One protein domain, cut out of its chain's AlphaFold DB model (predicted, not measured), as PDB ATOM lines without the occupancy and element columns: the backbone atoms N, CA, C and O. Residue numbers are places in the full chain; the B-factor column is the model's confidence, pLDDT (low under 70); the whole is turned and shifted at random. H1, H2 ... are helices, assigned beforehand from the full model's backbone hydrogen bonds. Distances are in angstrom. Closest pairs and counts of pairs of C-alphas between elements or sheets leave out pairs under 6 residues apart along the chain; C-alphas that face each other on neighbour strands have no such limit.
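What this domain is: This is residues 6 to 89 of the 89 residues of the protein "Tnp_DDE_dom domain-containing protein" of Stigmatella aurantiaca (strain DW4/3-1) (UniProt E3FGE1). An open, flat shape: a chain of short helices leads to one long straight helix, H5. H1 and H2 form a corner away from H5, H3 packs on the early part of H5, and H4 sits at the turn into H5, whose residues 70 to 88 stick out as an arm. The printed part has 84 residues with five named helices, H1 to H5 in that order, no named strand, and the class is all helix. It is extended, with a radius of gyration of the C-alphas of 18.9 A and spans of 61 by 38 by 13 A.

How they stand to each other: H1, residues 6 to 15, is close but not clearly touching H2, residues 19 to 26; their closest C-alphas, Ala 15 and Val 21, are 7.1 A apart, and their lines are about perpendicular at 77 degrees. H2 is apart from H3, residues 30 to 40. H3 touches H5, residues 51 to 88, which touches H3 with residues 58 to 65 alone; their closest C-alphas, those of Gly 38 and Ile 61, are 6.2 A apart, and the two helices run opposite ways at a steep tilt of 46 degrees. H4, residues 46 to 49, and H5 only just touch, with 3 pairs of C-alphas within 8 A, and only at the corner; Ala 46 and Ala 54 have the closest C-alphas, 4.7 A apart. H1 and H2 are apart from H5. In H1, H2, H3 and H5 every O i to N i+4 pair is within hydrogen-bond range; H4 is too short for such a pair.

Where its parts are: H1 begins at C-alpha 6, (-50.981, -9.545, 18.647), and is 14.3 A long. H2 measures 10.7 A, H3 15.1 A and H4 5.9 A. H5 runs 55.6 A to C-alpha 88 at (5.934, -3.258, 37.188).

The domain as a whole: The C-alphas of Glu 6 and Ala 89 are the two farthest apart, 62.2 A. The printed part has no cut, and its four links are tight. Residues 42 to 49 and residue 89 have pLDDT under 70.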
ATOM      1  N   GLU A   6     -50.685 -10.120  17.331       85.94
ATOM      2  CA  GLU A   6     -50.981  -9.545  18.647       85.94
ATOM      3  C   GLU A   6     -50.780 -10.524  19.808       85.94
ATOM      4  O   GLU A   6     -50.311 -10.127  20.878       85.94
ATOM      5  N   LYS A   7     -51.066 -11.811  19.584       89.44
ATOM      6  CA  LYS A   7     -50.776 -12.870  20.555       89.44
ATOM      7  C   LYS A   7     -49.270 -13.003  20.791       89.44
ATOM      8  O   LYS A   7     -48.825 -12.959  21.930       89.44
ATOM      9  N   GLU A   8     -48.487 -13.075  19.720       88.00
ATOM     10  CA  GLU A   8     -47.025 -13.209  19.782       88.00
ATOM     11  C   GLU A   8     -46.376 -12.003  20.473       88.00
ATOM     12  O   GLU A   8     -45.473 -12.157  21.290       88.00
ATOM     13  N   LEU A   9     -46.882 -10.792  20.211       85.44
ATOM     14  CA  LEU A   9     -46.432  -9.575  20.890       85.44
ATOM     15  C   LEU A   9     -46.738  -9.597  22.391       85.44
ATOM     16  O   LEU A   9     -45.955  -9.069  23.183       85.44
ATOM     17  N   ARG A  10     -47.874 -10.175  22.793       88.12
ATOM     18  CA  ARG A  10     -48.250 -10.314  24.203       88.12
ATOM     19  C   ARG A  10     -47.380 -11.354  24.902       88.12
ATOM     20  O   ARG A  10     -46.809 -11.033  25.938       88.12
ATOM     21  N   ASP A  11     -47.211 -12.520  24.291       90.12
ATOM     22  CA  ASP A  11     -46.377 -13.607  24.810       90.12
ATOM     23  C   ASP A  11     -44.914 -13.147  24.953       90.12
ATOM     24  O   ASP A  11     -44.283 -13.357  25.989       90.12
ATOM     25  N   ALA A  12     -44.396 -12.404  23.967       85.62
ATOM     26  CA  ALA A  12     -43.079 -11.786  24.059       85.62
ATOM     27  C   ALA A  12     -43.001 -10.792  25.231       85.62
ATOM     28  O   ALA A  12     -42.075 -10.861  26.032       85.62
ATOM     29  N   ARG A  13     -43.973  -9.881  25.382       86.81
ATOM     30  CA  ARG A  13     -43.992  -8.923  26.507       86.81
ATOM     31  C   ARG A  13     -44.037  -9.611  27.872       86.81
ATOM     32  O   ARG A  13     -43.419  -9.103  28.804       86.81
ATOM     33  N   GLU A  14     -44.747 -10.731  27.987       91.56
ATOM     34  CA  GLU A  14     -44.795 -11.548  29.202       91.56
ATOM     35  C   GLU A  14     -43.414 -12.152  29.502       91.56
ATOM     36  O   GLU A  14     -42.902 -11.978  30.605       91.56
ATOM     37  N   ALA A  15     -42.753 -12.749  28.504       87.31
ATOM     38  CA  ALA A  15     -41.403 -13.307  28.645       87.31
ATOM     39  C   ALA A  15     -40.363 -12.251  29.065       87.31
ATOM     40  O   ALA A  15     -39.462 -12.522  29.853       87.31
ATOM     41  N   TRP A  16     -40.521 -11.010  28.603       86.56
ATOM     42  CA  TRP A  16     -39.667  -9.882  28.986       86.56
ATOM     43  C   TRP A  16     -39.804  -9.440  30.455       86.56
ATOM     44  O   TRP A  16     -38.993  -8.630  30.920       86.56
ATOM     45  N   ARG A  17     -40.803  -9.942  31.198       90.12
ATOM     46  CA  ARG A  17     -40.921  -9.718  32.651       90.12
ATOM     47  C   ARG A  17     -39.859 -10.489  33.433       90.12
ATOM     48  O   ARG A  17     -39.471 -10.035  34.509       90.12
ATOM     49  N   ASP A  18     -39.354 -11.588  32.879       91.75
ATOM     50  CA  ASP A  18     -38.288 -12.379  33.482       91.75
ATOM     51  C   ASP A  18     -36.944 -11.611  33.450       91.75
ATOM     52  O   ASP A  18     -36.454 -11.221  32.380       91.75
ATOM     53  N   PRO A  19     -36.312 -11.349  34.611       87.19
ATOM     54  CA  PRO A  19     -34.977 -10.766  34.679       87.19
ATOM     55  C   PRO A  19     -33.903 -11.560  33.922       87.19
ATOM     56  O   PRO A  19     -33.024 -10.933  33.334       87.19
ATOM     57  N   GLN A  20     -33.973 -12.894  33.894       88.38
ATOM     58  CA  GLN A  20     -32.965 -13.735  33.240       88.38
ATOM     59  C   GLN A  20     -33.003 -13.575  31.719       88.38
ATOM     60  O   GLN A  20     -31.963 -13.400  31.086       88.38
ATOM     61  N   VAL A  21     -34.206 -13.519  31.144       86.94
ATOM     62  CA  VAL A  21     -34.411 -13.240  29.712       86.94
ATOM     63  C   VAL A  21     -33.836 -11.871  29.339       86.94
ATOM     64  O   VAL A  21     -33.186 -11.719  28.302       86.94
ATOM     65  N   ARG A  22     -34.019 -10.863  30.202       83.88
ATOM     66  CA  ARG A  22     -33.451  -9.522  29.987       83.88
ATOM     67  C   ARG A  22     -31.932  -9.512  30.059       83.88
ATOM     68  O   ARG A  22     -31.319  -8.785  29.279       83.88
ATOM     69  N   GLU A  23     -31.343 -10.268  30.979       84.06
ATOM     70  CA  GLU A  23     -29.889 -10.346  31.120       84.06
ATOM     71  C   GLU A  23     -29.258 -11.042  29.914       84.06
ATOM     72  O   GLU A  23     -28.377 -10.467  29.281       84.06
ATOM     73  N   ALA A  24     -29.810 -12.180  29.490       84.44
ATOM     74  CA  ALA A  24     -29.381 -12.857  28.269       84.44
ATOM     75  C   ALA A  24     -29.489 -11.932  27.041       84.44
ATOM     76  O   ALA A  24     -28.570 -11.826  26.232       84.44
ATOM     77  N   TYR A  25     -30.570 -11.151  26.932       82.06
ATOM     78  CA  TYR A  25     -30.721 -10.181  25.844       82.06
ATOM     79  C   TYR A  25     -29.736  -8.995  25.916       82.06
ATOM     80  O   TYR A  25     -29.509  -8.286  24.925       82.06
ATOM     81  N   ARG A  26     -29.126  -8.719  27.075       80.56
ATOM     82  CA  ARG A  26     -28.046  -7.722  27.163       80.56
ATOM     83  C   ARG A  26     -26.766  -8.236  26.528       80.56
ATOM     84  O   ARG A  26     -26.031  -7.415  25.988       80.56
ATOM     85  N   GLU A  27     -26.530  -9.541  26.493       83.56
ATOM     86  CA  GLU A  27     -25.354 -10.153  25.852       83.56
ATOM     87  C   GLU A  27     -25.418 -10.154  24.318       83.56
ATOM     88  O   GLU A  27     -24.474 -10.574  23.653       83.56
ATOM     89  N   ARG A  28     -26.499  -9.615  23.741       84.06
ATOM     90  CA  ARG A  28     -26.697  -9.514  22.293       84.06
ATOM     91  C   ARG A  28     -25.502  -8.909  21.551       84.06
ATOM     92  O   ARG A  28     -24.812  -8.001  22.048       84.06
ATOM     93  N   SER A  29     -25.351  -9.357  20.310       85.12
ATOM     94  CA  SER A  29     -24.273  -8.961  19.410       85.12
ATOM     95  C   SER A  29     -24.271  -7.453  19.131       85.12
ATOM     96  O   SER A  29     -25.289  -6.761  19.251       85.12
ATOM     97  N   GLN A  30     -23.125  -6.916  18.705       78.19
ATOM     98  CA  GLN A  30     -23.017  -5.495  18.347       78.19
ATOM     99  C   GLN A  30     -23.976  -5.109  17.208       78.19
ATOM    100  O   GLN A  30     -24.561  -4.028  17.242       78.19
ATOM    101  N   GLY A  31     -24.213  -6.012  16.248       81.25
ATOM    102  CA  GLY A  31     -25.178  -5.796  15.166       81.25
ATOM    103  C   GLY A  31     -26.607  -5.617  15.681       81.25
ATOM    104  O   GLY A  31     -27.293  -4.667  15.306       81.25
ATOM    105  N   GLU A  32     -27.045  -6.460  16.617       83.38
ATOM    106  CA  GLU A  32     -28.373  -6.338  17.231       83.38
ATOM    107  C   GLU A  32     -28.504  -5.076  18.089       83.38
ATOM    108  O   GLU A  32     -29.566  -4.449  18.130       83.38
ATOM    109  N   ARG A  33     -27.424  -4.653  18.761       82.88
ATOM    110  CA  ARG A  33     -27.387  -3.365  19.475       82.88
ATOM    111  C   ARG A  33     -27.564  -2.200  18.513       82.88
ATOM    112  O   ARG A  33     -28.401  -1.344  18.789       82.88
ATOM    113  N   LEU A  34     -26.838  -2.196  17.398       80.50
ATOM    114  CA  LEU A  34     -26.943  -1.161  16.378       80.50
ATOM    115  C   LEU A  34     -28.357  -1.086  15.793       80.50
ATOM    116  O   LEU A  34     -28.912   0.004  15.685       80.50
ATOM    117  N   ILE A  35     -28.967  -2.228  15.466       82.75
ATOM    118  CA  ILE A  35     -30.345  -2.266  14.957       82.75
ATOM    119  C   ILE A  35     -31.312  -1.699  15.999       82.75
ATOM    120  O   ILE A  35     -32.150  -0.869  15.655       82.75
ATOM    121  N   ASN A  36     -31.191  -2.095  17.268       83.44
ATOM    122  CA  ASN A  36     -32.052  -1.585  18.336       83.44
ATOM    123  C   ASN A  36     -31.910  -0.062  18.521       83.44
ATOM    124  O   ASN A  36     -32.915   0.643  18.573       83.44
ATOM    125  N   GLU A  37     -30.683   0.467  18.540       80.31
ATOM    126  CA  GLU A  37     -30.432   1.918  18.554       80.31
ATOM    127  C   GLU A  37     -31.038   2.599  17.318       80.31
ATOM    128  O   GLU A  37     -31.718   3.617  17.438       80.31
ATOM    129  N   GLY A  38     -30.872   1.985  16.144       73.50
ATOM    130  CA  GLY A  38     -31.477   2.400  14.880       73.50
ATOM    131  C   GLY A  38     -32.992   2.553  14.980       73.50
ATOM    132  O   GLY A  38     -33.547   3.574  14.584       73.50
ATOM    133  N   VAL A  39     -33.671   1.562  15.556       78.62
ATOM    134  CA  VAL A  39     -35.125   1.586  15.763       78.62
ATOM    135  C   VAL A  39     -35.520   2.631  16.802       78.62
ATOM    136  O   VAL A  39     -36.412   3.436  16.539       78.62
ATOM    137  N   ARG A  40     -34.847   2.644  17.958       79.31
ATOM    138  CA  ARG A  40     -35.128   3.554  19.079       79.31
ATOM    139  C   ARG A  40     -35.026   5.016  18.666       79.31
ATOM    140  O   ARG A  40     -35.853   5.828  19.069       79.31
ATOM    141  N   HIS A  41     -34.029   5.341  17.856       72.50
ATOM    142  CA  HIS A  41     -33.794   6.692  17.373       72.50
ATOM    143  C   HIS A  41     -34.543   7.014  16.082       72.50
ATOM    144  O   HIS A  41     -34.263   8.044  15.489       72.50
ATOM    145  N   GLY A  42     -35.506   6.191  15.656       67.75
ATOM    146  CA  GLY A  42     -36.414   6.531  14.561       67.75
ATOM    147  C   GLY A  42     -35.887   6.234  13.157       67.75
ATOM    148  O   GLY A  42     -36.498   6.680  12.193       67.75
ATOM    149  N   GLY A  43     -34.832   5.431  12.999       65.44
ATOM    150  CA  GLY A  43     -34.318   5.009  11.688       65.44
ATOM    151  C   GLY A  43     -35.344   4.263  10.819       65.44
ATOM    152  O   GLY A  43     -35.206   4.217   9.601       65.44
ATOM    153  N   ARG A  44     -36.422   3.727  11.418       65.56
ATOM    154  CA  ARG A  44     -37.564   3.130  10.696       65.56
ATOM    155  C   ARG A  44     -38.602   4.144  10.201       65.56
ATOM    156  O   ARG A  44     -39.427   3.789   9.364       65.56
ATOM    157  N   ASN A  45     -38.557   5.403  10.641       60.31
ATOM    158  CA  ASN A  45     -39.536   6.432  10.265       60.31
ATOM    159  C   ASN A  45     -39.258   7.057   8.885       60.31
ATOM    160  O   ASN A  45     -39.690   8.173   8.601       60.31
ATOM    161  N   ALA A  46     -38.596   6.319   7.987       54.69
ATOM    162  CA  ALA A  46     -38.235   6.768   6.644       54.69
ATOM    163  C   ALA A  46     -39.424   7.250   5.800       54.69
ATOM    164  O   ALA A  46     -39.269   8.106   4.930       54.69
ATOM    165  N   ARG A  47     -40.625   6.738   6.094       52.12
ATOM    166  CA  ARG A  47     -41.878   7.156   5.455       52.12
ATOM    167  C   ARG A  47     -42.332   8.575   5.823       52.12
ATOM    168  O   ARG A  47     -43.097   9.140   5.055       52.12
ATOM    169  N   ALA A  48     -41.884   9.146   6.946       56.03
ATOM    170  CA  ALA A  48     -42.379  10.434   7.446       56.03
ATOM    171  C   ALA A  48     -41.530  11.650   7.019       56.03
ATOM    172  O   ALA A  48     -42.068  12.745   6.906       56.03
ATOM    173  N   PHE A  49     -40.227  11.471   6.764       59.28
ATOM    174  CA  PHE A  49     -39.281  12.572   6.487       59.28
ATOM    175  C   PHE A  49     -38.569  12.474   5.124       59.28
ATOM    176  O   PHE A  49     -37.766  13.339   4.775       59.28
ATOM    177  N   GLY A  50     -38.864  11.434   4.338       73.38
ATOM    178  CA  GLY A  50     -38.207  11.154   3.061       73.38
ATOM    179  C   GLY A  50     -36.947  10.290   3.205       73.38
ATOM    180  O   GLY A  50     -36.230  10.337   4.205       73.38
ATOM    181  N   LEU A  51     -36.667   9.487   2.171       77.62
ATOM    182  CA  LEU A  51     -35.621   8.453   2.181       77.62
ATOM    183  C   LEU A  51     -34.225   9.004   2.514       77.62
ATOM    184  O   LEU A  51     -33.497   8.398   3.294       77.62
ATOM    185  N   ARG A  52     -33.869  10.174   1.972       78.25
ATOM    186  CA  ARG A  52     -32.557  10.802   2.190       78.25
ATOM    187  C   ARG A  52     -32.339  11.211   3.649       78.25
ATOM    188  O   ARG A  52     -31.256  10.996   4.189       78.25
ATOM    189  N   ALA A  53     -33.362  11.769   4.297       75.75
ATOM    190  CA  ALA A  53     -33.300  12.131   5.712       75.75
ATOM    191  C   ALA A  53     -33.186  10.879   6.596       75.75
ATOM    192  O   ALA A  53     -32.383  10.844   7.525       75.75
ATOM    193  N   ALA A  54     -33.915   9.816   6.243       73.62
ATOM    194  CA  ALA A  54     -33.844   8.534   6.935       73.62
ATOM    195  C   ALA A  54     -32.461   7.877   6.830       73.62
ATOM    196  O   ALA A  54     -31.929   7.385   7.822       73.62
ATOM    197  N   GLN A  55     -31.853   7.904   5.641       80.69
ATOM    198  CA  GLN A  55     -30.492   7.413   5.424       80.69
ATOM    199  C   GLN A  55     -29.484   8.195   6.270       80.69
ATOM    200  O   GLN A  55     -28.672   7.588   6.967       80.69
ATOM    201  N   LEU A  56     -29.573   9.530   6.275       83.69
ATOM    202  CA  LEU A  56     -28.707  10.369   7.106       83.69
ATOM    203  C   LEU A  56     -28.862  10.041   8.599       83.69
ATOM    204  O   LEU A  56     -27.867   9.916   9.306       83.69
ATOM    205  N   GLN A  57     -30.096   9.844   9.066       82.06
ATOM    206  CA  GLN A  57     -30.393   9.468  10.447       82.06
ATOM    207  C   GLN A  57     -29.793   8.105  10.813       82.06
ATOM    208  O   GLN A  57     -29.164   7.979  11.860       82.06
ATOM    209  N   VAL A  58     -29.910   7.102   9.938       82.25
ATOM    210  CA  VAL A  58     -29.286   5.784  10.139       82.25
ATOM    211  C   VAL A  58     -27.761   5.899  10.208       82.25
ATOM    212  O   VAL A  58     -27.152   5.328  11.113       82.25
ATOM    213  N   HIS A  59     -27.139   6.676   9.318       87.56
ATOM    214  CA  HIS A  59     -25.694   6.904   9.354       87.56
ATOM    215  C   HIS A  59     -25.249   7.637  10.622       87.56
ATOM    216  O   HIS A  59     -24.257   7.241  11.232       87.56
ATOM    217  N   ALA A  60     -25.990   8.655  11.065       86.88
ATOM    218  CA  ALA A  60     -25.696   9.375  12.302       86.88
ATOM    219  C   ALA A  60     -25.796   8.460  13.534       86.88
ATOM    220  O   ALA A  60     -24.929   8.505  14.408       86.88
ATOM    221  N   ILE A  61     -26.806   7.584  13.583       83.31
ATOM    222  CA  ILE A  61     -26.954   6.588  14.654       83.31
ATOM    223  C   ILE A  61     -25.781   5.601  14.637       83.31
ATOM    224  O   ILE A  61     -25.194   5.334  15.687       83.31
ATOM    225  N   ALA A  62     -25.397   5.100  13.459       84.81
ATOM    226  CA  ALA A  62     -24.254   4.202  13.318       84.81
ATOM    227  C   ALA A  62     -22.943   4.867  13.760       84.81
ATOM    228  O   ALA A  62     -22.176   4.271  14.516       84.81
ATOM    229  N   LEU A  63     -22.716   6.122  13.364       92.12
ATOM    230  CA  LEU A  63     -21.547   6.894  13.778       92.12
ATOM    231  C   LEU A  63     -21.507   7.068  15.302       92.12
ATOM    232  O   LEU A  63     -20.494   6.768  15.929       92.12
ATOM    233  N   ALA A  64     -22.618   7.490  15.912       88.31
ATOM    234  CA  ALA A  64     -22.715   7.655  17.360       88.31
ATOM    235  C   ALA A  64     -22.474   6.335  18.114       88.31
ATOM    236  O   ALA A  64     -21.797   6.322  19.146       88.31
ATOM    237  N   HIS A  65     -22.994   5.219  17.598       86.19
ATOM    238  CA  HIS A  65     -22.767   3.897  18.174       86.19
ATOM    239  C   HIS A  65     -21.290   3.490  18.097       86.19
ATOM    240  O   HIS A  65     -20.703   3.102  19.109       86.19
ATOM    241  N   ASN A  66     -20.667   3.656  16.929       90.31
ATOM    242  CA  ASN A  66     -19.262   3.320  16.711       90.31
ATOM    243  C   ASN A  66     -18.328   4.172  17.578       90.31
ATOM    244  O   ASN A  66     -17.403   3.634  18.182       90.31
ATOM    245  N   LEU A  67     -18.599   5.473  17.716       93.38
ATOM    246  CA  LEU A  67     -17.823   6.359  18.589       93.38
ATOM    247  C   LEU A  67     -17.913   5.940  20.062       93.38
ATOM    248  O   LEU A  67     -16.904   5.938  20.763       93.38
ATOM    249  N   ARG A  68     -19.096   5.528  20.538       89.56
ATOM    250  CA  ARG A  68     -19.256   5.000  21.905       89.56
ATOM    251  C   ARG A  68     -18.486   3.698  22.116       89.56
ATOM    252  O   ARG A  68     -17.921   3.509  23.191       89.56
ATOM    253  N   LEU A  69     -18.480   2.801  21.128       88.25
ATOM    254  CA  LEU A  69     -17.696   1.567  21.198       88.25
ATOM    255  C   LEU A  69     -16.201   1.874  21.245       88.25
ATOM    256  O   LEU A  69     -15.523   1.380  22.140       88.25
ATOM    257  N   LEU A  70     -15.717   2.745  20.360       93.69
ATOM    258  CA  LEU A  70     -14.321   3.169  20.342       93.69
ATOM    259  C   LEU A  70     -13.901   3.782  21.684       93.69
ATOM    260  O   LEU A  70     -12.901   3.363  22.257       93.69
ATOM    261  N   ALA A  71     -14.693   4.714  22.222       93.62
ATOM    262  CA  ALA A  71     -14.409   5.351  23.507       93.62
ATOM    263  C   ALA A  71     -14.311   4.338  24.660       93.62
ATOM    264  O   ALA A  71     -13.417   4.439  25.496       93.62
ATOM    265  N   ARG A  72     -15.197   3.332  24.692       90.62
ATOM    266  CA  ARG A  72     -15.138   2.254  25.693       90.62
ATOM    267  C   ARG A  72     -13.881   1.410  25.546       90.62
ATOM    268  O   ARG A  72     -13.224   1.149  26.547       90.62
ATOM    269  N   THR A  73     -13.533   1.018  24.323       93.44
ATOM    270  CA  THR A  73     -12.324   0.229  24.062       93.44
ATOM    271  C   THR A  73     -11.069   0.986  24.496       93.44
ATOM    272  O   THR A  73     -10.242   0.433  25.218       93.44
ATOM    273  N   LEU A  74     -10.964   2.273  24.149       94.50
ATOM    274  CA  LEU A  74      -9.845   3.122  24.565       94.50
ATOM    275  C   LEU A  74      -9.767   3.263  26.092       94.50
ATOM    276  O   LEU A  74      -8.686   3.140  26.662       94.50
ATOM    277  N   ALA A  75     -10.903   3.445  26.775       93.50
ATOM    278  CA  ALA A  75     -10.937   3.497  28.237       93.50
ATOM    279  C   ALA A  75     -10.447   2.183  28.871       93.50
ATOM    280  O   ALA A  75      -9.622   2.205  29.782       93.50
ATOM    281  N   THR A  76     -10.887   1.030  28.352       93.31
ATOM    282  CA  THR A  76     -10.429  -0.276  28.854       93.31
ATOM    283  C   THR A  76      -8.936  -0.515  28.624       93.31
ATOM    284  O   THR A  76      -8.281  -1.112  29.478       93.31
ATOM    285  N   GLN A  77      -8.381  -0.026  27.509       92.56
ATOM    286  CA  GLN A  77      -6.946  -0.106  27.226       92.56
ATOM    287  C   GLN A  77      -6.141   0.764  28.196       92.56
ATOM    288  O   GLN A  77      -5.224   0.258  28.836       92.56
ATOM    289  N   ALA A  78      -6.549   2.019  28.399       92.44
ATOM    290  CA  ALA A  78      -5.896   2.925  29.344       92.44
ATOM    291  C   ALA A  78      -5.911   2.379  30.788       92.44
ATOM    292  O   ALA A  78      -4.917   2.465  31.513       92.44
ATOM    293  N   GLU A  79      -7.017   1.760  31.215       91.81
ATOM    294  CA  GLU A  79      -7.088   1.086  32.516       91.81
ATOM    295  C   GLU A  79      -6.141  -0.118  32.613       91.81
ATOM    296  O   GLU A  79      -5.519  -0.331  33.658       91.81
ATOM    297  N   ALA A  80      -6.039  -0.920  31.549       90.38
ATOM    298  CA  ALA A  80      -5.144  -2.071  31.502       90.38
ATOM    299  C   ALA A  80      -3.671  -1.639  31.564       90.38
ATOM    300  O   ALA A  80      -2.906  -2.203  32.348       90.38
ATOM    301  N   GLU A  81      -3.297  -0.596  30.820       91.19
ATOM    302  CA  GLU A  81      -1.959   0.004  30.836       91.19
ATOM    303  C   GLU A  81      -1.609   0.567  32.218       91.19
ATOM    304  O   GLU A  81      -0.542   0.267  32.758       91.19
ATOM    305  N   SER A  82      -2.530   1.298  32.856       89.62
ATOM    306  CA  SER A  82      -2.333   1.812  34.217       89.62
ATOM    307  C   SER A  82      -2.121   0.687  35.238       89.62
ATOM    308  O   SER A  82      -1.246   0.776  36.103       89.62
ATOM    309  N   LYS A  83      -2.896  -0.401  35.139       88.38
ATOM    310  CA  LYS A  83      -2.734  -1.583  36.003       88.38
ATOM    311  C   LYS A  83      -1.408  -2.300  35.746       88.38
ATOM    312  O   LYS A  83      -0.793  -2.755  36.705       88.38
ATOM    313  N   ALA A  84      -0.969  -2.399  34.491       86.19
ATOM    314  CA  ALA A  84       0.319  -2.992  34.138       86.19
ATOM    315  C   ALA A  84       1.488  -2.165  34.695       86.19
ATOM    316  O   ALA A  84       2.368  -2.728  35.341       86.19
ATOM    317  N   ALA A  85       1.445  -0.838  34.550       83.75
ATOM    318  CA  ALA A  85       2.455   0.068  35.095       83.75
ATOM    319  C   ALA A  85       2.575  -0.044  36.626       83.75
ATOM    320  O   ALA A  85       3.679  -0.125  37.152       83.75
ATOM    321  N   LYS A  86       1.444  -0.141  37.341       82.44
ATOM    322  CA  LYS A  86       1.423  -0.345  38.804       82.44
ATOM    323  C   LYS A  86       1.959  -1.703  39.264       82.44
ATOM    324  O   LYS A  86       2.298  -1.830  40.429       82.44
ATOM    325  N   ARG A  87       1.956  -2.725  38.405       77.44
ATOM    326  CA  ARG A  87       2.506  -4.057  38.721       77.44
ATOM    327  C   ARG A  87       4.003  -4.164  38.434       77.44
ATOM    328  O   ARG A  87       4.631  -5.088  38.931       77.44
ATOM    329  N   ALA A  88       4.529  -3.286  37.582       71.25
ATOM    330  CA  ALA A  88       5.934  -3.258  37.188       71.25
ATOM    331  C   ALA A  88       6.799  -2.338  38.072       71.25
ATOM    332  O   ALA A  88       8.023  -2.414  37.987       71.25
ATOM    333  N   ALA A  89       6.169  -1.474  38.874       61.69
ATOM    334  CA  ALA A  89       6.791  -0.626  39.890       61.69
ATOM    335  C   ALA A  89       6.745  -1.303  41.266       61.69
ATOM    336  O   ALA A  89       7.714  -1.114  42.032       61.69
TER     337      ALA A  89